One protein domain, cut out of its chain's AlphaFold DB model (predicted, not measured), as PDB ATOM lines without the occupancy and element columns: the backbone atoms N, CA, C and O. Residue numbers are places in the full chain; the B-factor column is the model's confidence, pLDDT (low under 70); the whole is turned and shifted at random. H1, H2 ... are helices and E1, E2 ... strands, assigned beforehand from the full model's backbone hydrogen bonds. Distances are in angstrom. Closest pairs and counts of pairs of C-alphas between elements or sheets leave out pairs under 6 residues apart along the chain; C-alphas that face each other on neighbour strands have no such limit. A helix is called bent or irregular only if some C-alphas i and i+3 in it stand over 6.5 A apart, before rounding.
ATOM      1  N   LEU A  29      -1.724  50.945 -26.861       87.00
ATOM      2  CA  LEU A  29      -1.088  49.871 -27.625       87.00
ATOM      3  C   LEU A  29      -2.129  48.862 -28.140       87.00
ATOM      4  O   LEU A  29      -2.926  48.338 -27.362       87.00
ATOM      5  N   CYS A  30      -2.084  48.543 -29.432       85.94
ATOM      6  CA  CYS A  30      -2.881  47.469 -30.016       85.94
ATOM      7  C   CYS A  30      -2.336  46.100 -29.598       85.94
ATOM      8  O   CYS A  30      -1.190  45.763 -29.897       85.94
ATOM      9  N   TYR A  31      -3.181  45.282 -28.972       85.75
ATOM     10  CA  TYR A  31      -2.843  43.928 -28.530       85.75
ATOM     11  C   TYR A  31      -2.464  42.995 -29.689       85.75
ATOM     12  O   TYR A  31      -1.551  42.187 -29.555       85.75
ATOM     13  N   PHE A  32      -3.126  43.131 -30.841       82.88
ATOM     14  CA  PHE A  32      -2.942  42.226 -31.976       82.88
ATOM     15  C   PHE A  32      -1.650  42.496 -32.761       82.88
ATOM     16  O   PHE A  32      -0.921  41.569 -33.099       82.88
ATOM     17  N   CYS A  33      -1.354  43.762 -33.079       87.31
ATOM     18  CA  CYS A  33      -0.214  44.113 -33.935       87.31
ATOM     19  C   CYS A  33       0.961  44.765 -33.189       87.31
ATOM     20  O   CYS A  33       2.012  44.982 -33.796       87.31
ATOM     21  N   GLY A  34       0.789  45.108 -31.908       82.81
ATOM     22  CA  GLY A  34       1.822  45.723 -31.072       82.81
ATOM     23  C   GLY A  34       2.188  47.162 -31.451       82.81
ATOM     24  O   GLY A  34       3.253  47.629 -31.059       82.81
ATOM     25  N   LYS A  35       1.357  47.856 -32.241       88.69
ATOM     26  CA  LYS A  35       1.558  49.265 -32.633       88.69
ATOM     27  C   LYS A  35       0.605  50.190 -31.885       88.69
ATOM     28  O   LYS A  35      -0.471  49.760 -31.474       88.69
ATOM     29  N   ASP A  36       0.971  51.461 -31.777       90.19
ATOM     30  CA  ASP A  36       0.137  52.470 -31.126       90.19
ATOM     31  C   ASP A  36      -1.141  52.769 -31.924       90.19
ATOM     32  O   ASP A  36      -1.147  52.861 -33.156       90.19
ATOM     33  N   ILE A  37      -2.240  52.930 -31.198       89.06
ATOM     34  CA  ILE A  37      -3.519  53.451 -31.663       89.06
ATOM     35  C   ILE A  37      -3.502  54.937 -31.320       89.06
ATOM     36  O   ILE A  37      -3.643  55.325 -30.161       89.06
ATOM     37  N   THR A  38      -3.250  55.764 -32.331       87.38
ATOM     38  CA  THR A  38      -3.125  57.219 -32.174       87.38
ATOM     39  C   THR A  38      -4.434  57.955 -32.412       87.38
ATOM     40  O   THR A  38      -4.568  59.090 -31.981       87.38
ATOM     41  N   LEU A  39      -5.393  57.329 -33.100       85.44
ATOM     42  CA  LEU A  39      -6.686  57.920 -33.422       85.44
ATOM     43  C   LEU A  39      -7.786  57.203 -32.648       85.44
ATOM     44  O   LEU A  39      -7.983  56.001 -32.825       85.44
ATOM     45  N   LYS A  40      -8.583  57.948 -31.878       82.44
ATOM     46  CA  LYS A  40      -9.725  57.392 -31.133       82.44
ATOM     47  C   LYS A  40     -10.726  56.644 -32.024       82.44
ATOM     48  O   LYS A  40     -11.292  55.645 -31.604       82.44
ATOM     49  N   ARG A  41     -10.913  57.092 -33.272       86.12
ATOM     50  CA  ARG A  41     -11.791  56.429 -34.256       86.12
ATOM     51  C   ARG A  41     -11.289  55.068 -34.738       86.12
ATOM     52  O   ARG A  41     -12.038  54.392 -35.418       86.12
ATOM     53  N   ASP A  42     -10.030  54.726 -34.479       85.44
ATOM     54  CA  ASP A  42      -9.420  53.446 -34.856       85.44
ATOM     55  C   ASP A  42      -9.273  52.520 -33.637       85.44
ATOM     56  O   ASP A  42      -8.687  51.451 -33.732       85.44
ATOM     57  N   LEU A  43      -9.806  52.916 -32.476       89.50
ATOM     58  CA  LEU A  43      -9.806  52.114 -31.259       89.50
ATOM     59  C   LEU A  43     -11.017  51.173 -31.244       89.50
ATOM     60  O   LEU A  43     -12.162  51.621 -31.246       89.50
ATOM     61  N   ALA A  44     -10.753  49.875 -31.153       89.81
ATOM     62  CA  ALA A  44     -11.726  48.842 -30.829       89.81
ATOM     63  C   ALA A  44     -11.273  48.061 -29.589       89.81
ATOM     64  O   ALA A  44     -10.087  48.040 -29.248       89.81
ATOM     65  N   SER A  45     -12.211  47.389 -28.925       87.81
ATOM     66  CA  SER A  45     -11.919  46.480 -27.817       87.81
ATOM     67  C   SER A  45     -12.440  45.086 -28.152       87.81
ATOM     68  O   SER A  45     -13.579  44.940 -28.587       87.81
ATOM     69  N   VAL A  46     -11.602  44.070 -27.961       84.00
ATOM     70  CA  VAL A  46     -11.919  42.652 -28.196       84.00
ATOM     71  C   VAL A  46     -11.747  41.861 -26.905       84.00
ATOM     72  O   VAL A  46     -10.898  42.208 -26.083       84.00
ATOM     73  N   GLN A  47     -12.552  40.817 -26.711       85.94
ATOM     74  CA  GLN A  47     -12.408  39.911 -25.571       85.94
ATOM     75  C   GLN A  47     -11.316  38.889 -25.875       85.94
ATOM     76  O   GLN A  47     -11.337  38.272 -26.936       85.94
ATOM     77  N   VAL A  48     -10.347  38.752 -24.971       80.62
ATOM     78  CA  VAL A  48      -9.227  37.817 -25.116       80.62
ATOM     79  C   VAL A  48      -9.263  36.812 -23.967       80.62
ATOM     80  O   VAL A  48      -9.108  37.241 -22.816       80.62
ATOM     81  N   PRO A  49      -9.402  35.504 -24.247       78.44
ATOM     82  CA  PRO A  49      -9.375  34.484 -23.211       78.44
ATOM     83  C   PRO A  49      -7.959  34.359 -22.637       78.44
ATOM     84  O   PRO A  49      -6.974  34.177 -23.356       78.44
ATOM     85  N   LEU A  50      -7.839  34.465 -21.317       75.31
ATOM     86  CA  LEU A  50      -6.597  34.282 -20.575       75.31
ATOM     87  C   LEU A  50      -6.748  33.128 -19.594       75.31
ATOM     88  O   LEU A  50      -7.600  33.152 -18.706       75.31
ATOM     89  N   ASN A  51      -5.856  32.146 -19.713       72.19
ATOM     90  CA  ASN A  51      -5.718  31.088 -18.725       72.19
ATOM     91  C   ASN A  51      -5.096  31.656 -17.450       72.19
ATOM     92  O   ASN A  51      -3.924  32.048 -17.435       72.19
ATOM     93  N   LYS A  52      -5.848  31.645 -16.350       71.75
ATOM     94  CA  LYS A  52      -5.241  31.718 -15.023       71.75
ATOM     95  C   LYS A  52      -4.442  30.432 -14.816       71.75
ATOM     96  O   LYS A  52      -4.874  29.359 -15.224       71.75
ATOM     97  N   GLY A  53      -3.290  30.511 -14.149       55.50
ATOM     98  CA  GLY A  53      -2.428  29.344 -13.877       55.50
ATOM     99  C   GLY A  53      -3.105  28.190 -13.110       55.50
ATOM    100  O   GLY A  53      -2.505  27.135 -12.948       55.50
ATOM    101  N   THR A  54      -4.345  28.383 -12.656       66.88
ATOM    102  CA  THR A  54      -5.245  27.400 -12.039       66.88
ATOM    103  C   THR A  54      -6.082  26.587 -13.041       66.88
ATOM    104  O   THR A  54      -6.797  25.686 -12.616       66.88
ATOM    105  N   GLY A  55      -6.012  26.881 -14.347       60.91
ATOM    106  CA  GLY A  55      -6.798  26.220 -15.401       60.91
ATOM    107  C   GLY A  55      -8.157  26.870 -15.699       60.91
ATOM    108  O   GLY A  55      -8.882  26.392 -16.562       60.91
ATOM    109  N   GLU A  56      -8.499  27.957 -15.007       63.09
ATOM    110  CA  GLU A  56      -9.706  28.751 -15.263       63.09
ATOM    111  C   GLU A  56      -9.437  29.786 -16.373       63.09
ATOM    112  O   GLU A  56      -8.458  30.536 -16.295       63.09
ATOM    113  N   VAL A  57     -10.301  29.844 -17.390       73.56
ATOM    114  CA  VAL A  57     -10.236  30.831 -18.482       73.56
ATOM    115  C   VAL A  57     -11.065  32.056 -18.095       73.56
ATOM    116  O   VAL A  57     -12.227  31.915 -17.723       73.56
ATOM    117  N   ILE A  58     -10.484  33.255 -18.185       77.50
ATOM    118  CA  ILE A  58     -11.220  34.522 -18.068       77.50
ATOM    119  C   ILE A  58     -11.115  35.339 -19.348       77.50
ATOM    120  O   ILE A  58     -10.029  35.474 -19.909       77.50
ATOM    121  N   ASP A  59     -12.218  35.956 -19.751       79.12
ATOM    122  CA  ASP A  59     -12.216  36.904 -20.858       79.12
ATOM    123  C   ASP A  59     -11.792  38.287 -20.369       79.12
ATOM    124  O   ASP A  59     -12.366  38.852 -19.434       79.12
ATOM    125  N   VAL A  60     -10.745  38.832 -20.987       83.00
ATOM    126  CA  VAL A  60     -10.221  40.161 -20.671       83.00
ATOM    127  C   VAL A  60     -10.292  41.046 -21.903       83.00
ATOM    128  O   VAL A  60      -9.712  40.734 -22.943       83.00
ATOM    129  N   ALA A  61     -10.936  42.203 -21.757       86.31
ATOM    130  CA  ALA A  61     -11.009  43.201 -22.812       86.31
ATOM    131  C   ALA A  61      -9.613  43.767 -23.137       86.31
ATOM    132  O   ALA A  61      -8.895  44.263 -22.262       86.31
ATOM    133  N   ARG A  62      -9.226  43.718 -24.414       85.62
ATOM    134  CA  ARG A  62      -7.972  44.265 -24.943       85.62
ATOM    135  C   ARG A  62      -8.243  45.251 -26.067       85.62
ATOM    136  O   ARG A  62      -9.113  45.034 -26.901       85.62
ATOM    137  N   ASN A  63      -7.453  46.318 -26.102       91.19
ATOM    138  CA  ASN A  63      -7.553  47.345 -27.132       91.19
ATOM    139  C   ASN A  63      -6.827  46.907 -28.406       91.19
ATOM    140  O   ASN A  63      -5.706  46.401 -28.344       91.19
ATOM    141  N   VAL A  64      -7.448  47.115 -29.562       88.31
ATOM    142  CA  VAL A  64      -6.916  46.785 -30.889       88.31
ATOM    143  C   VAL A  64      -7.305  47.860 -31.905       88.31
ATOM    144  O   VAL A  64      -8.260  48.602 -31.687       88.31
ATOM    145  N   HIS A  65      -6.582  47.944 -33.028       91.75
ATOM    146  CA  HIS A  65      -7.055  48.729 -34.176       91.75
ATOM    147  C   HIS A  65      -8.358  48.128 -34.718       91.75
ATOM    148  O   HIS A  65      -8.493  46.902 -34.711       91.75
ATOM    149  N   ILE A  66      -9.267  48.929 -35.280       89.12
ATOM    150  CA  ILE A  66     -10.511  48.411 -35.886       89.12
ATOM    151  C   ILE A  66     -10.194  47.369 -36.963       89.12
ATOM    152  O   ILE A  66     -10.746  46.271 -36.956       89.12
ATOM    153  N   GLY A  67      -9.228  47.658 -37.841       87.00
ATOM    154  CA  GLY A  67      -8.793  46.710 -38.874       87.00
ATOM    155  C   GLY A  67      -8.053  45.477 -38.333       87.00
ATOM    156  O   GLY A  67      -7.895  44.486 -39.045       87.00
ATOM    157  N   CYS A  68      -7.577  45.524 -37.087       87.19
ATOM    158  CA  CYS A  68      -7.003  44.373 -36.393       87.19
ATOM    159  C   CYS A  68      -8.065  43.557 -35.649       87.19
ATOM    160  O   CYS A  68      -7.865  42.358 -35.498       87.19
ATOM    161  N   ALA A  69      -9.178  44.166 -35.231       86.12
ATOM    162  CA  ALA A  69     -10.283  43.465 -34.587       86.12
ATOM    163  C   ALA A  69     -10.868  42.391 -35.510       86.12
ATOM    164  O   ALA A  69     -10.989  41.249 -35.089       86.12
ATOM    165  N   THR A  70     -11.130  42.714 -36.782       85.50
ATOM    166  CA  THR A  70     -11.621  41.730 -37.765       85.50
ATOM    167  C   THR A  70     -10.655  40.557 -37.912       85.50
ATOM    168  O   THR A  70     -11.050  39.413 -37.751       85.50
ATOM    169  N   LYS A  71      -9.359  40.840 -38.094       85.19
ATOM    170  CA  LYS A  71      -8.328  39.794 -38.216       85.19
ATOM    171  C   LYS A  71      -8.212  38.930 -36.964       85.19
ATOM    172  O   LYS A  71      -7.896  37.753 -37.075       85.19
ATOM    173  N   TYR A  72      -8.412  39.532 -35.792       80.88
ATOM    174  CA  TYR A  72      -8.402  38.828 -34.519       80.88
ATOM    175  C   TYR A  72      -9.603  37.884 -34.392       80.88
ATOM    176  O   TYR A  72      -9.414  36.726 -34.024       80.88
ATOM    177  N   MET A  73     -10.802  38.342 -34.763       80.44
ATOM    178  CA  MET A  73     -12.000  37.496 -34.792       80.44
ATOM    179  C   MET A  73     -11.838  36.336 -35.776       80.44
ATOM    180  O   MET A  73     -12.045  35.198 -35.375       80.44
ATOM    181  N   ASP A  74     -11.338  36.597 -36.990       78.88
ATOM    182  CA  ASP A  74     -11.059  35.546 -37.979       78.88
ATOM    183  C   ASP A  74     -10.079  34.488 -37.426       78.88
ATOM    184  O   ASP A  74     -10.213  33.296 -37.699       78.88
ATOM    185  N   THR A  75      -9.075  34.903 -36.637       76.50
ATOM    186  CA  THR A  75      -8.143  33.957 -35.997       76.50
ATOM    187  C   THR A  75      -8.762  33.159 -34.855       76.50
ATOM    188  O   THR A  75      -8.428  31.983 -34.733       76.50
ATOM    189  N   ILE A  76      -9.634  33.760 -34.035       74.31
ATOM    190  CA  ILE A  76     -10.342  33.034 -32.969       74.31
ATOM    191  C   ILE A  76     -11.289  32.016 -33.589       74.31
ATOM    192  O   ILE A  76     -11.228  30.849 -33.228       74.31
ATOM    193  N   GLU A  77     -12.122  32.441 -34.539       74.81
ATOM    194  CA  GLU A  77     -13.085  31.570 -35.214       74.81
ATOM    195  C   GLU A  77     -12.361  30.384 -35.863       74.81
ATOM    196  O   GLU A  77     -12.729  29.230 -35.653       74.81
ATOM    197  N   TYR A  78     -11.232  30.638 -36.534       71.25
ATOM    198  CA  TYR A  78     -10.376  29.578 -37.065       71.25
ATOM    199  C   TYR A  78      -9.838  28.628 -35.981       71.25
ATOM    200  O   TYR A  78      -9.745  27.416 -36.208       71.25
ATOM    201  N   GLU A  79      -9.436  29.139 -34.816       75.25
ATOM    202  CA  GLU A  79      -8.925  28.326 -33.708       75.25
ATOM    203  C   GLU A  79     -10.035  27.485 -33.057       75.25
ATOM    204  O   GLU A  79      -9.841  26.284 -32.851       75.25
ATOM    205  N   GLU A  80     -11.214  28.062 -32.827       76.06
ATOM    206  CA  GLU A  80     -12.404  27.373 -32.317       76.06
ATOM    207  C   GLU A  80     -12.868  26.268 -33.270       76.06
ATOM    208  O   GLU A  80     -13.034  25.119 -32.847       76.06
ATOM    209  N   GLU A  81     -12.982  26.562 -34.568       73.88
ATOM    210  CA  GLU A  81     -13.298  25.569 -35.596       73.88
ATOM    211  C   GLU A  81     -12.268  24.434 -35.614       73.88
ATOM    212  O   GLU A  81     -12.624  23.255 -35.695       73.88
ATOM    213  N   THR A  82     -10.982  24.768 -35.476       75.62
ATOM    214  CA  THR A  82      -9.900  23.777 -35.440       75.62
ATOM    215  C   THR A  82      -9.999  22.879 -34.207       75.62
ATOM    216  O   THR A  82      -9.767  21.668 -34.297       75.62
ATOM    217  N   LEU A  83     -10.303  23.445 -33.038       79.81
ATOM    218  CA  LEU A  83     -10.466  22.698 -31.790       79.81
ATOM    219  C   LEU A  83     -11.687  21.780 -31.855       79.81
ATOM    220  O   LEU A  83     -11.567  20.593 -31.534       79.81
ATOM    221  N   ALA A  84     -12.818  22.294 -32.338       81.12
ATOM    222  CA  ALA A  84     -14.028  21.516 -32.566       81.12
ATOM    223  C   ALA A  84     -13.763  20.360 -33.543       81.12
ATOM    224  O   ALA A  84     -14.067  19.205 -33.243       81.12
ATOM    225  N   GLU A  85     -13.099  20.628 -34.669       81.69
ATOM    226  CA  GLU A  85     -12.784  19.601 -35.659       81.69
ATOM    227  C   GLU A  85     -11.805  18.548 -35.117       81.69
ATOM    228  O   GLU A  85     -11.978  17.355 -35.377       81.69
ATOM    229  N   ASN A  86     -10.799  18.944 -34.330       84.19
ATOM    230  CA  ASN A  86      -9.885  17.995 -33.686       84.19
ATOM    231  C   ASN A  86     -10.610  17.121 -32.646       84.19
ATOM    232  O   ASN A  86     -10.307  15.929 -32.544       84.19
ATOM    233  N   SER A  87     -11.556  17.693 -31.895       89.38
ATOM    234  CA  SER A  87     -12.390  16.966 -30.931       89.38
ATOM    235  C   SER A  87     -13.263  15.924 -31.635       89.38
ATOM    236  O   SER A  87     -13.208  14.734 -31.309       89.38
ATOM    237  N   GLU A  88     -13.979  16.330 -32.685       89.06
ATOM    238  CA  GLU A  88     -14.821  15.435 -33.483       89.06
ATOM    239  C   GLU A  88     -14.003  14.364 -34.215       89.06
ATOM    240  O   GLU A  88     -14.394  13.195 -34.260       89.06
ATOM    241  N   TRP A  89     -12.813  14.712 -34.715       92.50
ATOM    242  CA  TRP A  89     -11.864  13.733 -35.239       92.50
ATOM    243  C   TRP A  89     -11.484  12.693 -34.180       92.50
ATOM    244  O   TRP A  89     -11.452  11.500 -34.484       92.50
ATOM    245  N   GLY A  90     -11.218  13.117 -32.943       92.50
ATOM    246  CA  GLY A  90     -10.916  12.223 -31.825       92.50
ATOM    247  C   GLY A  90     -12.041  11.220 -31.563       92.50
ATOM    248  O   GLY A  90     -11.782  10.016 -31.471       92.50
ATOM    249  N   LYS A  91     -13.294  11.689 -31.536       93.81
ATOM    250  CA  LYS A  91     -14.483  10.835 -31.367       93.81
ATOM    251  C   LYS A  91     -14.671   9.874 -32.543       93.81
ATOM    252  O   LYS A  91     -14.880   8.681 -32.337       93.81
ATOM    253  N   CYS A  92     -14.540  10.363 -33.777       94.50
ATOM    254  CA  CYS A  92     -14.603   9.542 -34.987       94.50
ATOM    255  C   CYS A  92     -13.515   8.455 -34.994       94.50
ATOM    256  O   CYS A  92     -13.784   7.296 -35.323       94.50
ATOM    257  N   TYR A  93     -12.288   8.814 -34.614       94.88
ATOM    258  CA  TYR A  93     -11.159   7.895 -34.510       94.88
ATOM    259  C   TYR A  93     -11.421   6.807 -33.462       94.88
ATOM    260  O   TYR A  93     -11.183   5.626 -33.727       94.88
ATOM    261  N   ALA A  94     -11.932   7.193 -32.289       93.38
ATOM    262  CA  ALA A  94     -12.285   6.266 -31.222       93.38
ATOM    263  C   ALA A  94     -13.397   5.300 -31.657       93.38
ATOM    264  O   ALA A  94     -13.221   4.089 -31.537       93.38
ATOM    265  N   ALA A  95     -14.479   5.805 -32.258       94.19
ATOM    266  CA  ALA A  95     -15.577   4.980 -32.764       94.19
ATOM    267  C   ALA A  95     -15.089   3.946 -33.792       94.19
ATOM    268  O   ALA A  95     -15.366   2.752 -33.657       94.19
ATOM    269  N   PHE A  96     -14.292   4.375 -34.781       95.00
ATOM    270  CA  PHE A  96     -13.755   3.467 -35.798       95.00
ATOM    271  C   PHE A  96     -12.856   2.384 -35.190       95.00
ATOM    272  O   PHE A  96     -12.908   1.213 -35.560       95.00
ATOM    273  N   ARG A  97     -12.022   2.761 -34.223       93.81
ATOM    274  CA  ARG A  97     -11.156   1.826 -33.506       93.81
ATOM    275  C   ARG A  97     -11.957   0.769 -32.746       93.81
ATOM    276  O   ARG A  97     -11.595  -0.408 -32.807       93.81
ATOM    277  N   THR A  98     -13.031   1.176 -32.073       91.94
ATOM    278  CA  THR A  98     -13.913   0.277 -31.325       91.94
ATOM    279  C   THR A  98     -14.585  -0.736 -32.247       91.94
ATOM    280  O   THR A  98     -14.539  -1.933 -31.967       91.94
ATOM    281  N   VAL A  99     -15.139  -0.308 -33.389       92.12
ATOM    282  CA  VAL A  99     -15.781  -1.243 -34.337       92.12
ATOM    283  C   VAL A  99     -14.788  -2.198 -35.002       92.12
ATOM    284  O   VAL A  99     -15.153  -3.320 -35.340       92.12
ATOM    285  N   MET A 100     -13.522  -1.789 -35.133       90.38
ATOM    286  CA  MET A 100     -12.432  -2.638 -35.623       90.38
ATOM    287  C   MET A 100     -11.886  -3.609 -34.557       90.38
ATOM    288  O   MET A 100     -10.982  -4.387 -34.858       90.38
ATOM    289  N   GLY A 101     -12.385  -3.569 -33.314       88.75
ATOM    290  CA  GLY A 101     -11.945  -4.457 -32.229       88.75
ATOM    291  C   GLY A 101     -10.506  -4.208 -31.759       88.75
ATOM    292  O   GLY A 101      -9.851  -5.107 -31.225       88.75
ATOM    293  N   ILE A 102      -9.970  -3.005 -31.979       88.38
ATOM    294  CA  ILE A 102      -8.580  -2.679 -31.645       88.38
ATOM    295  C   ILE A 102      -8.484  -2.305 -30.162       88.38
ATOM    296  O   ILE A 102      -8.955  -1.242 -29.753       88.38
ATOM    297  N   LYS A 103      -7.811  -3.162 -29.376       85.06
ATOM    298  CA  LYS A 103      -7.569  -2.980 -27.930       85.06
ATOM    299  C   LYS A 103      -7.093  -1.574 -27.587       85.06
ATOM    300  O   LYS A 103      -6.294  -1.011 -28.339       85.06
ATOM    301  N   GLU A 104      -7.501  -1.069 -26.424       77.62
ATOM    302  CA  GLU A 104      -7.020   0.183 -25.826       77.62
ATOM    303  C   GLU A 104      -5.475   0.269 -25.812       77.62
ATOM    304  O   GLU A 104      -4.771  -0.739 -25.812       77.62
ATOM    305  N   GLY A 105      -4.918   1.475 -25.954       79.00
ATOM    306  CA  GLY A 105      -3.482   1.707 -26.201       79.00
ATOM    307  C   GLY A 105      -2.932   1.465 -27.627       79.00
ATOM    308  O   GLY A 105      -1.977   2.136 -28.006       79.00
ATOM    309  N   ARG A 106      -3.518   0.600 -28.475       87.56
ATOM    310  CA  ARG A 106      -3.045   0.407 -29.872       87.56
ATOM    311  C   ARG A 106      -3.589   1.432 -30.889       87.56
ATOM    312  O   ARG A 106      -4.801   1.630 -30.951       87.56
ATOM    313  N   PRO A 107      -2.739   2.052 -31.730       91.69
ATOM    314  CA  PRO A 107      -3.198   2.992 -32.750       91.69
ATOM    315  C   PRO A 107      -3.857   2.289 -33.949       91.69
ATOM    316  O   PRO A 107      -3.569   1.127 -34.241       91.69
ATOM    317  N   LEU A 108      -4.710   3.019 -34.677       92.62
ATOM    318  CA  LEU A 108      -5.179   2.629 -36.007       92.62
ATOM    319  C   LEU A 108      -3.999   2.560 -36.984       92.62
ATOM    320  O   LEU A 108      -3.029   3.314 -36.868       92.62
ATOM    321  N   SER A 109      -4.106   1.698 -37.997       93.88
ATOM    322  CA  SER A 109      -3.129   1.687 -39.085       93.88
ATOM    323  C   SER A 109      -3.153   3.018 -39.847       93.88
ATOM    324  O   SER A 109      -4.190   3.680 -39.963       93.88
ATOM    325  N   LYS A 110      -2.009   3.399 -40.429       92.38
ATOM    326  CA  LYS A 110      -1.915   4.582 -41.304       92.38
ATOM    327  C   LYS A 110      -2.963   4.527 -42.419       92.38
ATOM    328  O   LYS A 110      -3.576   5.540 -42.740       92.38
ATOM    329  N   HIS A 111      -3.186   3.337 -42.969       93.94
ATOM    330  CA  HIS A 111      -4.197   3.071 -43.983       93.94
ATOM    331  C   HIS A 111      -5.606   3.446 -43.509       93.94
ATOM    332  O   HIS A 111      -6.268   4.236 -44.177       93.94
ATOM    333  N   ALA A 112      -6.031   2.986 -42.327       94.12
ATOM    334  CA  ALA A 112      -7.330   3.333 -41.741       94.12
ATOM    335  C   ALA A 112      -7.496   4.840 -41.516       94.12
ATOM    336  O   ALA A 112      -8.500   5.423 -41.921       94.12
ATOM    337  N   VAL A 113      -6.477   5.492 -40.948       93.06
ATOM    338  CA  VAL A 113      -6.492   6.946 -40.721       93.06
ATOM    339  C   VAL A 113      -6.649   7.710 -42.033       93.06
ATOM    340  O   VAL A 113      -7.442   8.649 -42.116       93.06
ATOM    341  N   LEU A 114      -5.919   7.309 -43.075       91.69
ATOM    342  CA  LEU A 114      -5.997   7.947 -44.385       91.69
ATOM    343  C   LEU A 114      -7.353   7.710 -45.064       91.69
ATOM    344  O   LEU A 114      -7.840   8.617 -45.733       91.69
ATOM    345  N   ARG A 115      -7.981   6.541 -44.881       94.19
ATOM    346  CA  ARG A 115      -9.325   6.261 -45.417       94.19
ATOM    347  C   ARG A 115     -10.395   7.130 -44.748       94.19
ATOM    348  O   ARG A 115     -11.197   7.730 -45.457       94.19
ATOM    349  N   LEU A 116     -10.365   7.267 -43.420       93.06
ATOM    350  CA  LEU A 116     -11.289   8.141 -42.681       93.06
ATOM    351  C   LEU A 116     -11.118   9.613 -43.071       93.06
ATOM    352  O   LEU A 116     -12.086  10.296 -43.393       93.06
ATOM    353  N   ARG A 117      -9.871  10.091 -43.126       89.62
ATOM    354  CA  ARG A 117      -9.561  11.453 -43.592       89.62
ATOM    355  C   ARG A 117      -9.912  11.674 -45.060       89.62
ATOM    356  O   ARG A 117     -10.161  12.804 -45.454       89.62
ATOM    357  N   GLY A 118      -9.944  10.615 -45.866       89.00
ATOM    358  CA  GLY A 118     -10.439  10.662 -47.235       89.00
ATOM    359  C   GLY A 118     -11.911  11.078 -47.298       89.00
ATOM    360  O   GLY A 118     -12.247  11.981 -48.061       89.00
ATOM    361  N   LEU A 119     -12.769  10.503 -46.447       91.00
ATOM    362  CA  LEU A 119     -14.198  10.851 -46.394       91.00
ATOM    363  C   LEU A 119     -14.423  12.336 -46.087       91.00
ATOM    364  O   LEU A 119     -15.259  12.972 -46.726       91.00
ATOM    365  N   ARG A 120     -13.614  12.905 -45.183       87.19
ATOM    366  CA  ARG A 120     -13.656  14.327 -44.804       87.19
ATOM    367  C   ARG A 120     -13.505  15.274 -45.999       87.19
ATOM    368  O   ARG A 120     -14.112  16.343 -46.032       87.19
ATOM    369  N   ILE A 121     -12.705  14.873 -46.986       84.56
ATOM    370  CA  ILE A 121     -12.411  15.656 -48.194       84.56
ATOM    371  C   ILE A 121     -13.113  15.119 -49.452       84.56
ATOM    372  O   ILE A 121     -12.815  15.582 -50.552       84.56
ATOM    373  N   GLY A 122     -14.001  14.128 -49.312       83.19
ATOM    374  CA  GLY A 122     -14.730  13.521 -50.430       83.19
ATOM    375  C   GLY A 122     -13.863  12.668 -51.365       83.19
ATOM    376  O   GLY A 122     -14.156  12.553 -52.552       83.19
ATOM    377  N   LYS A 123     -12.760  12.090 -50.873       85.00
ATOM    378  CA  LYS A 123     -11.812  11.296 -51.675       85.00
ATOM    379  C   LYS A 123     -11.543   9.929 -51.068       85.00
ATOM    380  O   LYS A 123     -11.723   9.694 -49.879       85.00
ATOM    381  N   TYR A 124     -11.014   9.019 -51.883       85.88
ATOM    382  CA  TYR A 124     -10.557   7.720 -51.386       85.88
ATOM    383  C   TYR A 124      -9.351   7.860 -50.430       85.88
ATOM    384  O   TYR A 124      -9.289   7.175 -49.409       85.88
ATOM    385  N   TYR A 125      -8.425   8.775 -50.738       83.56
ATOM    386  CA  TYR A 125      -7.286   9.139 -49.891       83.56
ATOM    387  C   TYR A 125      -6.912  10.616 -50.031       83.56
ATOM    388  O   TYR A 125      -6.995  11.154 -51.139       83.56
ATOM    389  N   PRO A 126      -6.384  11.242 -48.965       78.38
ATOM    390  CA  PRO A 126      -5.699  12.523 -49.059       78.38
ATOM    391  C   PRO A 126      -4.300  12.356 -49.676       78.38
ATOM    392  O   PRO A 126      -3.499  11.543 -49.215       78.38
ATOM    393  N   LYS A 127      -3.982  13.148 -50.708       74.81
ATOM    394  CA  LYS A 127      -2.663  13.174 -51.374       74.81
ATOM    395  C   LYS A 127      -1.902  14.462 -51.043       74.81
ATOM    396  O   LYS A 127      -1.691  15.300 -51.909       74.81
ATOM    397  N   GLY A 128      -1.539  14.641 -49.771       63.16
ATOM    398  CA  GLY A 128      -0.854  15.858 -49.297       63.16
ATOM    399  C   GLY A 128      -1.763  17.086 -49.157       63.16
ATOM    400  O   GLY A 128      -1.283  18.184 -48.906       63.16
ATOM    401  N   GLU A 129      -3.075  16.900 -49.307       64.31
ATOM    402  CA  GLU A 129      -4.074  17.949 -49.111       64.31
ATOM    403  C   GLU A 129      -4.272  18.242 -47.623       64.31
ATOM    404  O   GLU A 129      -4.231  17.331 -46.789       64.31
ATOM    405  N   ASN A 130      -4.533  19.513 -47.299       62.88
ATOM    406  CA  ASN A 130      -4.971  19.866 -45.960       62.88
ATOM    407  C   ASN A 130      -6.366  19.267 -45.727       62.88
ATOM    408  O   ASN A 130      -7.327  19.587 -46.420       62.88
ATOM    409  N   VAL A 131      -6.437  18.348 -44.773       63.31
ATOM    410  CA  VAL A 131      -7.665  17.661 -44.346       63.31
ATOM    411  C   VAL A 131      -8.355  18.382 -43.189       63.31
ATOM    412  O   VAL A 131      -9.407  17.926 -42.749       63.31
ATOM    413  N   LYS A 132      -7.748  19.462 -42.682       62.22
ATOM    414  CA  LYS A 132      -8.291  20.309 -41.622       62.22
ATOM    415  C   LYS A 132      -8.939  21.555 -42.209       62.22
ATOM    416  O   LYS A 132      -8.408  22.116 -43.169       62.22
ATOM    417  N   ASN A 133     -10.048  21.983 -41.620       58.28
ATOM    418  CA  ASN A 133     -10.770  23.228 -41.889       58.28
ATOM    419  C   ASN A 133     -11.183  23.408 -43.362       58.28
ATOM    420  O   ASN A 133     -11.379  24.519 -43.841       58.28
ATOM    421  N   ILE A 134     -11.308  22.308 -44.117       60.22
ATOM    422  CA  ILE A 134     -11.750  22.315 -45.516       60.22
ATOM    423  C   ILE A 134     -12.922  21.341 -45.657       60.22
ATOM    424  O   ILE A 134     -12.740  20.130 -45.810       60.22
ATOM    425  N   LYS A 135     -14.152  21.872 -45.624       60.72
ATOM    426  CA  LYS A 135     -15.382  21.084 -45.806       60.72
ATOM    427  C   LYS A 135     -15.643  20.784 -47.284       60.72
ATOM    428  O   LYS A 135     -16.426  21.459 -47.937       60.72
ATOM    429  N   ARG A 136     -14.948  19.774 -47.816       72.94
ATOM    430  CA  ARG A 136     -15.153  19.255 -49.187       72.94
ATOM    431  C   ARG A 136     -15.945  17.949 -49.246       72.94
ATOM    432  O   ARG A 136     -16.472  17.620 -50.300       72.94
ATOM    433  N   GLY A 137     -16.007  17.214 -48.143       86.44
ATOM    434  CA  GLY A 137     -16.843  16.030 -47.985       86.44
ATOM    435  C   GLY A 137     -17.596  16.080 -46.661       86.44
ATOM    436  O   GLY A 137     -17.976  17.156 -46.194       86.44
ATOM    437  N   TYR A 138     -17.760  14.914 -46.048       90.12
ATOM    438  CA  TYR A 138     -18.542  14.754 -44.825       90.12
ATOM    439  C   TYR A 138     -17.859  15.386 -43.614       90.12
ATOM    440  O   TYR A 138     -16.632  15.496 -43.561       90.12
ATOM    441  N   THR A 139     -18.638  15.801 -42.624       90.31
ATOM    442  CA  THR A 139     -18.113  16.205 -41.314       90.31
ATOM    443  C   THR A 139     -17.665  14.979 -40.511       90.31
ATOM    444  O   THR A 139     -18.104  13.857 -40.760       90.31
ATOM    445  N   TYR A 140     -16.762  15.156 -39.539       92.38
ATOM    446  CA  TYR A 140     -16.370  14.038 -38.667       92.38
ATOM    447  C   TYR A 140     -17.531  13.532 -37.802       92.38
ATOM    448  O   TYR A 140     -17.568  12.342 -37.497       92.38
ATOM    449  N   GLU A 141     -18.496  14.398 -37.489       92.00
ATOM    450  CA  GLU A 141     -19.767  14.034 -36.863       92.00
ATOM    451  C   GLU A 141     -20.552  13.040 -37.737       92.00
ATOM    452  O   GLU A 141     -20.872  11.942 -37.288       92.00
ATOM    453  N   GLU A 142     -20.786  13.371 -39.012       94.00
ATOM    454  CA  GLU A 142     -21.485  12.496 -39.967       94.00
ATOM    455  C   GLU A 142     -20.767  11.150 -40.135       94.00
ATOM    456  O   GLU A 142     -21.397  10.090 -40.122       94.00
ATOM    457  N   ILE A 143     -19.433  11.172 -40.241       95.38
ATOM    458  CA  ILE A 143     -18.624   9.951 -40.336       95.38
ATOM    459  C   ILE A 143     -18.771   9.115 -39.056       95.38
ATOM    460  O   ILE A 143     -18.979   7.905 -39.148       95.38
ATOM    461  N   ARG A 144     -18.698   9.737 -37.870       95.56
ATOM    462  CA  ARG A 144     -18.866   9.066 -36.572       95.56
ATOM    463  C   ARG A 144     -20.235   8.402 -36.470       95.56
ATOM    464  O   ARG A 144     -20.296   7.210 -36.184       95.56
ATOM    465  N   LEU A 145     -21.310   9.140 -36.737       94.12
ATOM    466  CA  LEU A 145     -22.677   8.620 -36.678       94.12
ATOM    467  C   LEU A 145     -22.879   7.467 -37.665       94.12
ATOM    468  O   LEU A 145     -23.476   6.451 -37.320       94.12
ATOM    469  N   THR A 146     -22.289   7.565 -38.859       96.44
ATOM    470  CA  THR A 146     -22.327   6.474 -39.842       96.44
ATOM    471  C   THR A 146     -21.605   5.229 -39.342       96.44
ATOM    472  O   THR A 146     -22.107   4.121 -39.509       96.44
ATOM    473  N   ILE A 147     -20.439   5.379 -38.703       96.31
ATOM    474  CA  ILE A 147     -19.719   4.251 -38.095       96.31
ATOM    475  C   ILE A 147     -20.597   3.563 -37.048       96.31
ATOM    476  O   ILE A 147     -20.718   2.339 -37.086       96.31
ATOM    477  N   LEU A 148     -21.221   4.338 -36.155       93.31
ATOM    478  CA  LEU A 148     -22.090   3.814 -35.099       93.31
ATOM    479  C   LEU A 148     -23.277   3.051 -35.693       93.31
ATOM    480  O   LEU A 148     -23.445   1.868 -35.389       93.31
ATOM    481  N   TYR A 149     -23.996   3.669 -36.632       94.12
ATOM    482  CA  TYR A 149     -25.109   3.058 -37.362       94.12
ATOM    483  C   TYR A 149     -24.712   1.744 -38.054       94.12
ATOM    484  O   TYR A 149     -25.414   0.738 -37.970       94.12
ATOM    485  N   CYS A 150     -23.547   1.710 -38.703       94.62
ATOM    486  CA  CYS A 150     -23.062   0.526 -39.406       94.62
ATOM    487  C   CYS A 150     -22.442  -0.540 -38.490       94.62
ATOM    488  O   CYS A 150     -22.079  -1.609 -38.987       94.62
ATOM    489  N   THR A 151     -22.298  -0.301 -37.183       93.00
ATOM    490  CA  THR A 151     -21.582  -1.218 -36.281       93.00
ATOM    491  C   THR A 151     -22.103  -2.656 -36.321       93.00
ATOM    492  O   THR A 151     -21.267  -3.561 -36.407       93.00
ATOM    493  N   PRO A 152     -23.425  -2.930 -36.302       91.31
ATOM    494  CA  PRO A 152     -23.925  -4.301 -36.385       91.31
ATOM    495  C   PRO A 152     -23.470  -4.998 -37.673       91.31
ATOM    496  O   PRO A 152     -22.963  -6.121 -37.630       91.31
ATOM    497  N   SER A 153     -23.561  -4.306 -38.812       91.94
ATOM    498  CA  SER A 153     -23.115  -4.809 -40.115       91.94
ATOM    499  C   SER A 153     -21.599  -5.012 -40.165       91.94
ATOM    500  O   SER A 153     -21.133  -6.019 -40.693       91.94
ATOM    501  N   ILE A 154     -20.824  -4.094 -39.580       93.06
ATOM    502  CA  ILE A 154     -19.360  -4.177 -39.496       93.06
ATOM    503  C   ILE A 154     -18.941  -5.379 -38.646       93.06
ATOM    504  O   ILE A 154     -18.139  -6.194 -39.099       93.06
ATOM    505  N   ARG A 155     -19.505  -5.538 -37.443       90.62
ATOM    506  CA  ARG A 155     -19.213  -6.673 -36.552       90.62
ATOM    507  C   ARG A 155     -19.580  -7.998 -37.207       90.62
ATOM    508  O   ARG A 155     -18.792  -8.940 -37.158       90.62
ATOM    509  N   GLN A 156     -20.737  -8.057 -37.863       90.00
ATOM    510  CA  GLN A 156     -21.156  -9.240 -38.602       90.00
ATOM    511  C   GLN A 156     -20.180  -9.564 -39.743       90.00
ATOM    512  O   GLN A 156     -19.797 -10.719 -39.904       90.00
ATOM    513  N   ALA A 157     -19.756  -8.565 -40.519       88.44
ATOM    514  CA  ALA A 157     -18.795  -8.753 -41.600       88.44
ATOM    515  C   ALA A 157     -17.437  -9.247 -41.084       88.44
ATOM    516  O   ALA A 157     -16.899 -10.223 -41.604       88.44
ATOM    517  N   LEU A 158     -16.905  -8.614 -40.036       88.94
ATOM    518  CA  LEU A 158     -15.624  -8.985 -39.434       88.94
ATOM    519  C   LEU A 158     -15.660 -10.389 -38.813       88.94
ATOM    520  O   LEU A 158     -14.677 -11.117 -38.931       88.94
ATOM    521  N   GLY A 159     -16.788 -10.787 -38.214       82.62
ATOM    522  CA  GLY A 159     -16.973 -12.107 -37.607       82.62
ATOM    523  C   GLY A 159     -17.211 -13.252 -38.599       82.62
ATOM    524  O   GLY A 159     -17.001 -14.406 -38.240       82.62
ATOM    525  N   LYS A 160     -17.631 -12.961 -39.840       77.19
ATOM    526  CA  LYS A 160     -17.978 -13.983 -40.848       77.19
ATOM    527  C   LYS A 160     -16.792 -14.532 -41.653       77.19
ATOM    528  O   LYS A 160     -16.956 -15.568 -42.286       77.19
ATOM    529  N   ASN A 161     -15.625 -13.882 -41.657       60.53
ATOM    530  CA  ASN A 161     -14.611 -14.138 -42.688       60.53
ATOM    531  C   ASN A 161     -13.301 -14.752 -42.171       60.53
ATOM    532  O   ASN A 161     -12.502 -14.104 -41.496       60.53
ATOM    533  N   SER A 162     -13.045 -15.976 -42.635       56.06
ATOM    534  CA  SER A 162     -11.763 -16.691 -42.660       56.06
ATOM    535  C   SER A 162     -10.850 -16.288 -43.841       56.06
ATOM    536  O   SER A 162      -9.776 -16.859 -43.999       56.06
ATOM    537  N   GLU A 163     -11.236 -15.298 -44.661       72.38
ATOM    538  CA  GLU A 163     -10.575 -14.965 -45.945       72.38
ATOM    539  C   GLU A 163      -9.918 -13.569 -45.999       72.38
ATOM    540  O   GLU A 163      -9.607 -13.031 -47.068       72.38
ATOM    541  N   TRP A 164      -9.694 -12.924 -44.852       85.94
ATOM    542  CA  TRP A 164      -9.022 -11.625 -44.840       85.94
ATOM    543  C   TRP A 164      -7.563 -11.754 -45.293       85.94
ATOM    544  O   TRP A 164      -6.730 -12.300 -44.579       85.94
ATOM    545  N   LYS A 165      -7.234 -11.181 -46.456       83.38
ATOM    546  CA  LYS A 165      -5.855 -11.164 -46.978       83.38
ATOM    547  C   LYS A 165      -4.878 -10.443 -46.043       83.38
ATOM    548  O   LYS A 165      -3.743 -10.874 -45.888       83.38
ATOM    549  N   ASN A 166      -5.304  -9.318 -45.468       87.75
ATOM    550  CA  ASN A 166      -4.549  -8.514 -44.506       87.75
ATOM    551  C   ASN A 166      -5.465  -7.477 -43.818       87.75
ATOM    552  O   ASN A 166      -6.643  -7.341 -44.159       87.75
ATOM    553  N   GLY A 167      -4.906  -6.716 -42.871       87.12
ATOM    554  CA  GLY A 167      -5.632  -5.656 -42.160       87.12
ATOM    555  C   GLY A 167      -6.123  -4.520 -43.067       87.12
ATOM    556  O   GLY A 167      -7.189  -3.960 -42.833       87.12
ATOM    557  N   ASP A 168      -5.412  -4.213 -44.152       92.06
ATOM    558  CA  ASP A 168      -5.837  -3.172 -45.095       92.06
ATOM    559  C   ASP A 168      -7.064  -3.601 -45.914       92.06
ATOM    560  O   ASP A 168      -7.936  -2.777 -46.202       92.06
ATOM    561  N   HIS A 169      -7.177  -4.894 -46.238       91.19
ATOM    562  CA  HIS A 169      -8.362  -5.484 -46.858       91.19
ATOM    563  C   HIS A 169      -9.578  -5.393 -45.927       91.19
ATOM    564  O   HIS A 169     -10.652  -4.995 -46.376       91.19
ATOM    565  N   GLN A 170      -9.395  -5.668 -44.628       92.06
ATOM    566  CA  GLN A 170     -10.442  -5.489 -43.613       92.06
ATOM    567  C   GLN A 170     -10.911  -4.037 -43.544       92.06
ATOM    568  O   GLN A 170     -12.103  -3.761 -43.653       92.06
ATOM    569  N   VAL A 171      -9.967  -3.098 -43.427       94.38
ATOM    570  CA  VAL A 171     -10.274  -1.665 -43.392       94.38
ATOM    571  C   VAL A 171     -11.028  -1.243 -44.649       94.38
ATOM    572  O   VAL A 171     -12.037  -0.555 -44.541       94.38
ATOM    573  N   ASN A 172     -10.588  -1.655 -45.839       93.75
ATOM    574  CA  ASN A 172     -11.273  -1.294 -47.081       93.75
ATOM    575  C   ASN A 172     -12.708  -1.817 -47.112       93.75
ATOM    576  O   ASN A 172     -13.603  -1.071 -47.498       93.75
ATOM    577  N   TYR A 173     -12.930  -3.053 -46.666       93.81
ATOM    578  CA  TYR A 173     -14.264  -3.639 -46.603       93.81
ATOM    579  C   TYR A 173     -15.185  -2.862 -45.655       93.81
ATOM    580  O   TYR A 173     -16.288  -2.474 -46.035       93.81
ATOM    581  N   VAL A 174     -14.708  -2.557 -44.445       94.56
ATOM    582  CA  VAL A 174     -15.448  -1.746 -43.464       94.56
ATOM    583  C   VAL A 174     -15.755  -0.352 -44.017       94.56
ATOM    584  O   VAL A 174     -16.881   0.128 -43.908       94.56
ATOM    585  N   MET A 175     -14.787   0.281 -44.680       95.50
ATOM    586  CA  MET A 175     -14.981   1.584 -45.315       95.50
ATOM    587  C   MET A 175     -16.019   1.548 -46.442       95.50
ATOM    588  O   MET A 175     -16.692   2.551 -46.648       95.50
ATOM    589  N   THR A 176     -16.178   0.428 -47.153       94.75
ATOM    590  CA  THR A 176     -17.252   0.257 -48.145       94.75
ATOM    591  C   THR A 176     -18.625   0.240 -47.480       94.75
ATOM    592  O   THR A 176     -19.536   0.908 -47.960       94.75
ATOM    593  N   ILE A 177     -18.775  -0.457 -46.346       94.94
ATOM    594  CA  ILE A 177     -20.031  -0.450 -45.573       94.94
ATOM    595  C   ILE A 177     -20.385   0.986 -45.161       94.94
ATOM    596  O   ILE A 177     -21.514   1.424 -45.372       94.94
ATOM    597  N   ILE A 178     -19.409   1.728 -44.632       96.56
ATOM    598  CA  ILE A 178     -19.589   3.127 -44.221       96.56
ATOM    599  C   ILE A 178     -19.955   3.999 -45.427       96.56
ATOM    600  O   ILE A 178     -20.950   4.713 -45.389       96.56
ATOM    601  N   ALA A 179     -19.196   3.915 -46.521       94.38
ATOM    602  CA  ALA A 179     -19.424   4.725 -47.717       94.38
ATOM    603  C   ALA A 179     -20.804   4.485 -48.353       94.38
ATOM    604  O   ALA A 179     -21.383   5.417 -48.903       94.38
ATOM    605  N   ASN A 180     -21.357   3.276 -48.243       95.88
ATOM    606  CA  ASN A 180     -22.694   2.969 -48.755       95.88
ATOM    607  C   ASN A 180     -23.825   3.595 -47.920       95.88
ATOM    608  O   ASN A 180     -24.921   3.776 -48.438       95.88
ATOM    609  N   ASN A 181     -23.575   3.924 -46.648       95.38
ATOM    610  CA  ASN A 181     -24.587   4.455 -45.727       95.38
ATOM    611  C   ASN A 181     -24.379   5.937 -45.374       95.38
ATOM    612  O   ASN A 181     -25.274   6.562 -44.811       95.38
ATOM    613  N   ILE A 182     -23.224   6.519 -45.705       95.44
ATOM    614  CA  ILE A 182     -22.867   7.870 -45.254       95.44
ATOM    615  C   ILE A 182     -23.795   8.961 -45.798       95.44
ATOM    616  O   ILE A 182     -24.120   9.883 -45.063       95.44
ATOM    617  N   ASN A 183     -24.298   8.827 -47.032       94.06
ATOM    618  CA  ASN A 183     -25.286   9.763 -47.591       94.06
ATOM    619  C   ASN A 183     -26.592   9.753 -46.789       94.06
ATOM    620  O   ASN A 183     -27.112  10.800 -46.427       94.06
ATOM    621  N   PHE A 184     -27.083   8.560 -46.452       93.75
ATOM    622  CA  PHE A 184     -28.322   8.376 -45.694       93.75
ATOM    623  C   PHE A 184     -28.251   8.992 -44.290       93.75
ATOM    624  O   PHE A 184     -29.246   9.513 -43.783       93.75
ATOM    625  N   ILE A 185     -27.076   8.934 -43.659       94.12
ATOM    626  CA  ILE A 185     -26.837   9.570 -42.362       94.12
ATOM    627  C   ILE A 185     -26.627  11.076 -42.520       94.12
ATOM    628  O   ILE A 185     -27.201  11.842 -41.751       94.12
ATOM    629  N   ALA A 186     -25.873  11.514 -43.529       92.75
ATOM    630  CA  ALA A 186     -25.649  12.933 -43.797       92.75
ATOM    631  C   ALA A 186     -26.967  13.689 -44.029       92.75
ATOM    632  O   ALA A 186     -27.181  14.731 -43.415       92.75
ATOM    633  N   GLU A 187     -27.890  13.119 -44.808       92.56
ATOM    634  CA  GLU A 187     -29.227  13.690 -45.024       92.56
ATOM    635  C   GLU A 187     -30.034  13.833 -43.722       92.56
ATOM    636  O   GLU A 187     -30.782  14.795 -43.563       92.56
ATOM    637  N   ARG A 188     -29.896  12.900 -42.769       89.75
ATOM    638  CA  ARG A 188     -30.556  13.006 -41.454       89.75
ATOM    639  C   ARG A 188     -29.945  14.087 -40.582       89.75
ATOM    640  O   ARG A 188     -30.674  14.848 -39.956       89.75
ATOM    641  N   VAL A 189     -28.618  14.163 -40.553       89.62
ATOM    642  CA  VAL A 189     -27.902  15.201 -39.803       89.62
ATOM    643  C   VAL A 189     -28.261  16.588 -40.338       89.62
ATOM    644  O   VAL A 189     -28.449  17.519 -39.560       89.62
ATOM    645  N   GLU A 190     -28.387  16.733 -41.657       89.06
ATOM    646  CA  GLU A 190     -28.801  17.987 -42.282       89.06
ATOM    647  C   GLU A 190     -30.245  18.359 -41.922       89.06
ATOM    648  O   GLU A 190     -30.478  19.478 -41.469       89.06
ATOM    649  N   LYS A 191     -31.190  17.411 -42.009       87.81
ATOM    650  CA  LYS A 191     -32.586  17.629 -41.588       87.81
ATOM    651  C   LYS A 191     -32.695  18.062 -40.132       87.81
ATOM    652  O   LYS A 191     -33.360  19.058 -39.860       87.81
ATOM    653  N   LYS A 192     -31.966  17.406 -39.229       86.06
ATOM    654  CA  LYS A 192     -31.908  17.802 -37.818       86.06
ATOM    655  C   LYS A 192     -31.441  19.243 -37.649       86.06
ATOM    656  O   LYS A 192     -32.108  20.031 -36.983       86.06
ATOM    657  N   LYS A 193     -30.347  19.621 -38.316       86.38
ATOM    658  CA  LYS A 193     -29.813  20.992 -38.275       86.38
ATOM    659  C   LYS A 193     -30.796  22.016 -38.842       86.38
ATOM    660  O   LYS A 193     -30.874  23.138 -38.346       86.38
ATOM    661  N   GLU A 194     -31.544  21.668 -39.885       86.12
ATOM    662  CA  GLU A 194     -32.599  22.536 -40.416       86.12
ATOM    663  C   GLU A 194     -33.766  22.700 -39.441       86.12
ATOM    664  O   GLU A 194     -34.294  23.804 -39.305       86.12
ATOM    665  N   THR A 195     -34.184  21.623 -38.778       80.75
ATOM    666  CA  THR A 195     -35.268  21.641 -37.790       80.75
ATOM    667  C   THR A 195     -34.867  22.449 -36.553       80.75
ATOM    668  O   THR A 195     -35.639  23.301 -36.116       80.75
ATOM    669  N   GLU A 196     -33.633  22.291 -36.063       82.56
ATOM    670  CA  GLU A 196     -33.059  23.090 -34.967       82.56
ATOM    671  C   GLU A 196     -33.056  24.589 -35.304       82.56
ATOM    672  O   GLU A 196     -33.589  25.399 -34.548       82.56
ATOM    673  N   LYS A 197     -32.578  24.963 -36.498       85.00
ATOM    674  CA  LYS A 197     -32.600  26.363 -36.956       85.00
ATOM    675  C   LYS A 197     -34.011  26.936 -37.064       85.00
ATOM    676  O   LYS A 197     -34.231  28.106 -36.756       85.00
ATOM    677  N   LYS A 198     -34.975  26.134 -37.529       79.88
ATOM    678  CA  LYS A 198     -36.383  26.556 -37.584       79.88
ATOM    679  C   LYS A 198     -36.902  26.842 -36.182       79.88
ATOM    680  O   LYS A 198     -37.562  27.861 -36.013       79.88
ATOM    681  N   LEU A 199     -36.573  26.006 -35.201       76.50
ATOM    682  CA  LEU A 199     -36.985  26.199 -33.815       76.50
ATOM    683  C   LEU A 199     -36.409  27.488 -33.211       76.50
ATOM    684  O   LEU A 199     -37.163  28.275 -32.644       76.50
ATOM    685  N   GLU A 200     -35.113  27.742 -33.404       78.81
ATOM    686  CA  GLU A 200     -34.426  28.956 -32.928       78.81
ATOM    687  C   GLU A 200     -34.982  30.245 -33.550       78.81
ATOM    688  O   GLU A 200     -34.976  31.303 -32.926       78.81
ATOM    689  N   SER A 201     -35.484  30.170 -34.785       76.12
ATOM    690  CA  SER A 201     -36.051  31.324 -35.491       76.12
ATOM    691  C   SER A 201     -37.471  31.706 -35.052       76.12
ATOM    692  O   SER A 201     -37.986  32.738 -35.488       76.12
ATOM    693  N   ILE A 202     -38.127  30.888 -34.220       72.94
ATOM    694  CA  ILE A 202     -39.477  31.169 -33.723       72.94
ATOM    695  C   ILE A 202     -39.359  32.052 -32.471       72.94
ATOM    696  O   ILE A 202     -38.917  31.553 -31.438       72.94
ATOM    697  N   PRO A 203     -39.786  33.331 -32.510       67.19
ATOM    698  CA  PRO A 203     -39.715  34.210 -31.346       67.19
ATOM    699  C   PRO A 203     -40.536  33.656 -30.171       67.19
ATOM    700  O   PRO A 203     -41.652  33.163 -30.352       67.19
ATOM    701  N   ASP A 204     -39.991  33.776 -28.958       61.31
ATOM    702  CA  ASP A 204     -40.594  33.278 -27.710       61.31
ATOM    703  C   ASP A 204     -41.914  33.976 -27.327       61.31
ATOM    704  O   ASP A 204     -42.660  33.479 -26.484       61.31
ATOM    705  N   GLU A 232     -42.037  18.010 -31.740       78.00
ATOM    706  CA  GLU A 232     -42.247  16.556 -31.826       78.00
ATOM    707  C   GLU A 232     -41.316  15.862 -32.840       78.00
ATOM    708  O   GLU A 232     -40.805  14.773 -32.563       78.00
ATOM    709  N   ASP A 233     -41.100  16.460 -34.016       76.06
ATOM    710  CA  ASP A 233     -40.200  15.914 -35.039       76.06
ATOM    711  C   ASP A 233     -38.730  15.972 -34.569       76.06
ATOM    712  O   ASP A 233     -37.980  15.012 -34.755       76.06
ATOM    713  N   LEU A 234     -38.333  17.050 -33.884       75.81
ATOM    714  CA  LEU A 234     -36.991  17.229 -33.324       75.81
ATOM    715  C   LEU A 234     -36.718  16.286 -32.146       75.81
ATOM    716  O   LEU A 234     -35.620  15.744 -32.028       75.81
ATOM    717  N   GLU A 235     -37.710  16.068 -31.283       81.69
ATOM    718  CA  GLU A 235     -37.650  15.106 -30.180       81.69
ATOM    719  C   GLU A 235     -37.477  13.681 -30.718       81.69
ATOM    720  O   GLU A 235     -36.662  12.921 -30.198       81.69
ATOM    721  N   ARG A 236     -38.170  13.333 -31.813       82.06
ATOM    722  CA  ARG A 236     -38.024  12.034 -32.483       82.06
ATOM    723  C   ARG A 236     -36.632  11.855 -33.086       82.06
ATOM    724  O   ARG A 236     -36.015  10.813 -32.892       82.06
ATOM    725  N   GLU A 237     -36.116  12.863 -33.785       77.75
ATOM    726  CA  GLU A 237     -34.764  12.815 -34.361       77.75
ATOM    727  C   GLU A 237     -33.673  12.767 -33.279       77.75
ATOM    728  O   GLU A 237     -32.664  12.079 -33.442       77.75
ATOM    729  N   LYS A 238     -33.868  13.468 -32.152       78.88
ATOM    730  CA  LYS A 238     -32.989  13.367 -30.979       78.88
ATOM    731  C   LYS A 238     -33.047  11.980 -30.357       78.88
ATOM    732  O   LYS A 238     -31.989  11.411 -30.132       78.88
ATOM    733  N   GLN A 239     -34.238  11.414 -30.161       81.31
ATOM    734  CA  GLN A 239     -34.399  10.048 -29.659       81.31
ATOM    735  C   GLN A 239     -33.709   9.025 -30.561       81.31
ATOM    736  O   GLN A 239     -33.002   8.172 -30.046       81.31
ATOM    737  N   GLU A 240     -33.819   9.136 -31.888       77.12
ATOM    738  CA  GLU A 240     -33.108   8.235 -32.808       77.12
ATOM    739  C   GLU A 240     -31.577   8.332 -32.656       77.12
ATOM    740  O   GLU A 240     -30.879   7.317 -32.693       77.12
ATOM    741  N   ILE A 241     -31.032   9.539 -32.474       73.88
ATOM    742  CA  ILE A 241     -29.588   9.741 -32.273       73.88
ATOM    743  C   ILE A 241     -29.147   9.258 -30.890       73.88
ATOM    744  O   ILE A 241     -28.132   8.572 -30.790       73.88
ATOM    745  N   ASP A 242     -29.904   9.571 -29.843       76.12
ATOM    746  CA  ASP A 242     -29.610   9.156 -28.472       76.12
ATOM    747  C   ASP A 242     -29.733   7.633 -28.322       76.12
ATOM    748  O   ASP A 242     -28.902   7.011 -27.664       76.12
ATOM    749  N   GLU A 243     -30.696   6.993 -28.992       80.25
ATOM    750  CA  GLU A 243     -30.774   5.534 -29.098       80.25
ATOM    751  C   GLU A 243     -29.513   4.977 -29.763       80.25
ATOM    752  O   GLU A 243     -28.867   4.088 -29.203       80.25
ATOM    753  N   LEU A 244     -29.096   5.541 -30.901       73.06
ATOM    754  CA  LEU A 244     -27.856   5.142 -31.567       73.06
ATOM    755  C   LEU A 244     -26.617   5.317 -30.683       73.06
ATOM    756  O   LEU A 244     -25.713   4.492 -30.774       73.06
ATOM    757  N   GLU A 245     -26.542   6.351 -29.846       72.12
ATOM    758  CA  GLU A 245     -25.422   6.569 -28.922       72.12
ATOM    759  C   GLU A 245     -25.487   5.652 -27.690       72.12
ATOM    760  O   GLU A 245     -24.465   5.097 -27.278       72.12
ATOM    761  N   SER A 246     -26.683   5.426 -27.142       71.31
ATOM    762  CA  SER A 246     -26.938   4.567 -25.976       71.31
ATOM    763  C   SER A 246     -26.641   3.088 -26.237       71.31
ATOM    764  O   SER A 246     -26.234   2.376 -25.326       71.31
ATOM    765  N   MET A 247     -26.740   2.629 -27.489       64.19
ATOM    766  CA  MET A 247     -26.343   1.277 -27.902       64.19
ATOM    767  C   MET A 247     -24.840   0.975 -27.721       64.19
ATOM    768  O   MET A 247     -24.418  -0.166 -27.947       64.19
ATOM    769  N   PHE A 248     -24.020   1.968 -27.352       50.84
ATOM    770  CA  PHE A 248     -22.563   1.845 -27.254       50.84
ATOM    771  C   PHE A 248     -21.942   2.327 -25.935       50.84
ATOM    772  O   PHE A 248     -20.714   2.250 -25.828       50.84
TER     773      PHE A 248
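AT A GLANCE: This is residues 29 to 204 and 232 to 248 of the 249 residues of an uncharacterized protein of Vagococcus elongatus (UniProt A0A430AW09). A long straight helix, H1, makes the longest axis, with the two-stranded hairpin E1 and E2 at its beginning and a cluster of helices, H2, bent H3 and H4a, gathered round its far end. From this cluster H4b leads away to one side, and H5 comes back from H4b to the end of H3a. The printed part has 193 residues, with named elements in the order E1, E2, H1, H2, H3, H4, H5; the sheet E1 - E2 is antiparallel and the class is mostly helix. It is loose, with a radius of gyration of the C-alphas of 22.1 A, and elongated, spanning 75 by 44 by 35 A.

IN THESE COORDINATES: Find C-alpha 43 at (-9.806, 52.114, -31.259), where E1, residues 43 to 51, begins its 24.8 A; E2, residues 57 to 65, returns over 24.0 A. H1, residues 66 to 99, runs 50.0 A to C-alpha 99 at (-15.781, -1.243, -34.337). H2 is residues 110 to 120. H3, residues 140 to 160, was assigned as one helix by its hydrogen bonds but is bent, C-alphas 149 and 152 being 7.5 A apart: its arms are H3a, 140 to 149, and H3b, 152 to 160. H4, residues 167 to 200, likewise assigned as one helix, is bent with C-alphas 180 and 183 7.4 A apart: H4a is 167 to 180, and H4b, 183 to 200, is 25.8 A long. H5, residues 232 to 246, ends at C-alpha 246, (-26.938, 4.567, -25.976).

HOW THE PARTS SIT: Start at the hairpin of E1 and E2, where N 44 and O 64 are 2.8 A apart, within hydrogen-bond range. E2 and H1 are near each other. H1 touches H3a with residues 85 to 99 alone, closest at the C-alphas of Cys 92 and Arg 144, 4.6 A, at a shallow tilt of 20 degrees. H2 touches H4a at a shallow tilt of 14 degrees, the closest C-alphas being Ala 112 and Val 171, 6.0 A. H3b and H4a form a helical hairpin, with C-alphas of Ile 154 and Val 174 closest at 6.1 A. H4b touches H5 at a steep tilt of 49 degrees, closest at the C-alphas of Thr 195 and Leu 234, 6.5 A. H1 and H5 are apart. Every O i to N i+4 pair is within hydrogen-bond range in H3a, H3b, H4a and H5; H1 has 28 of 30, H2 6 of 7 and H4b 13 of 14.

THE WHOLE: Look from Leu 39 to Ser 162 for the two C-alphas farthest apart, 75.4 A. Residues 205 to 231 are not printed, and C-alphas 204 and 232 are 17.3 A apart across the cut. The link from H2 to H3 is long. Confidence is under 70 at residues 53 to 56, 128 to 135, 161 to 162, 203 to 204 and 247 to 248.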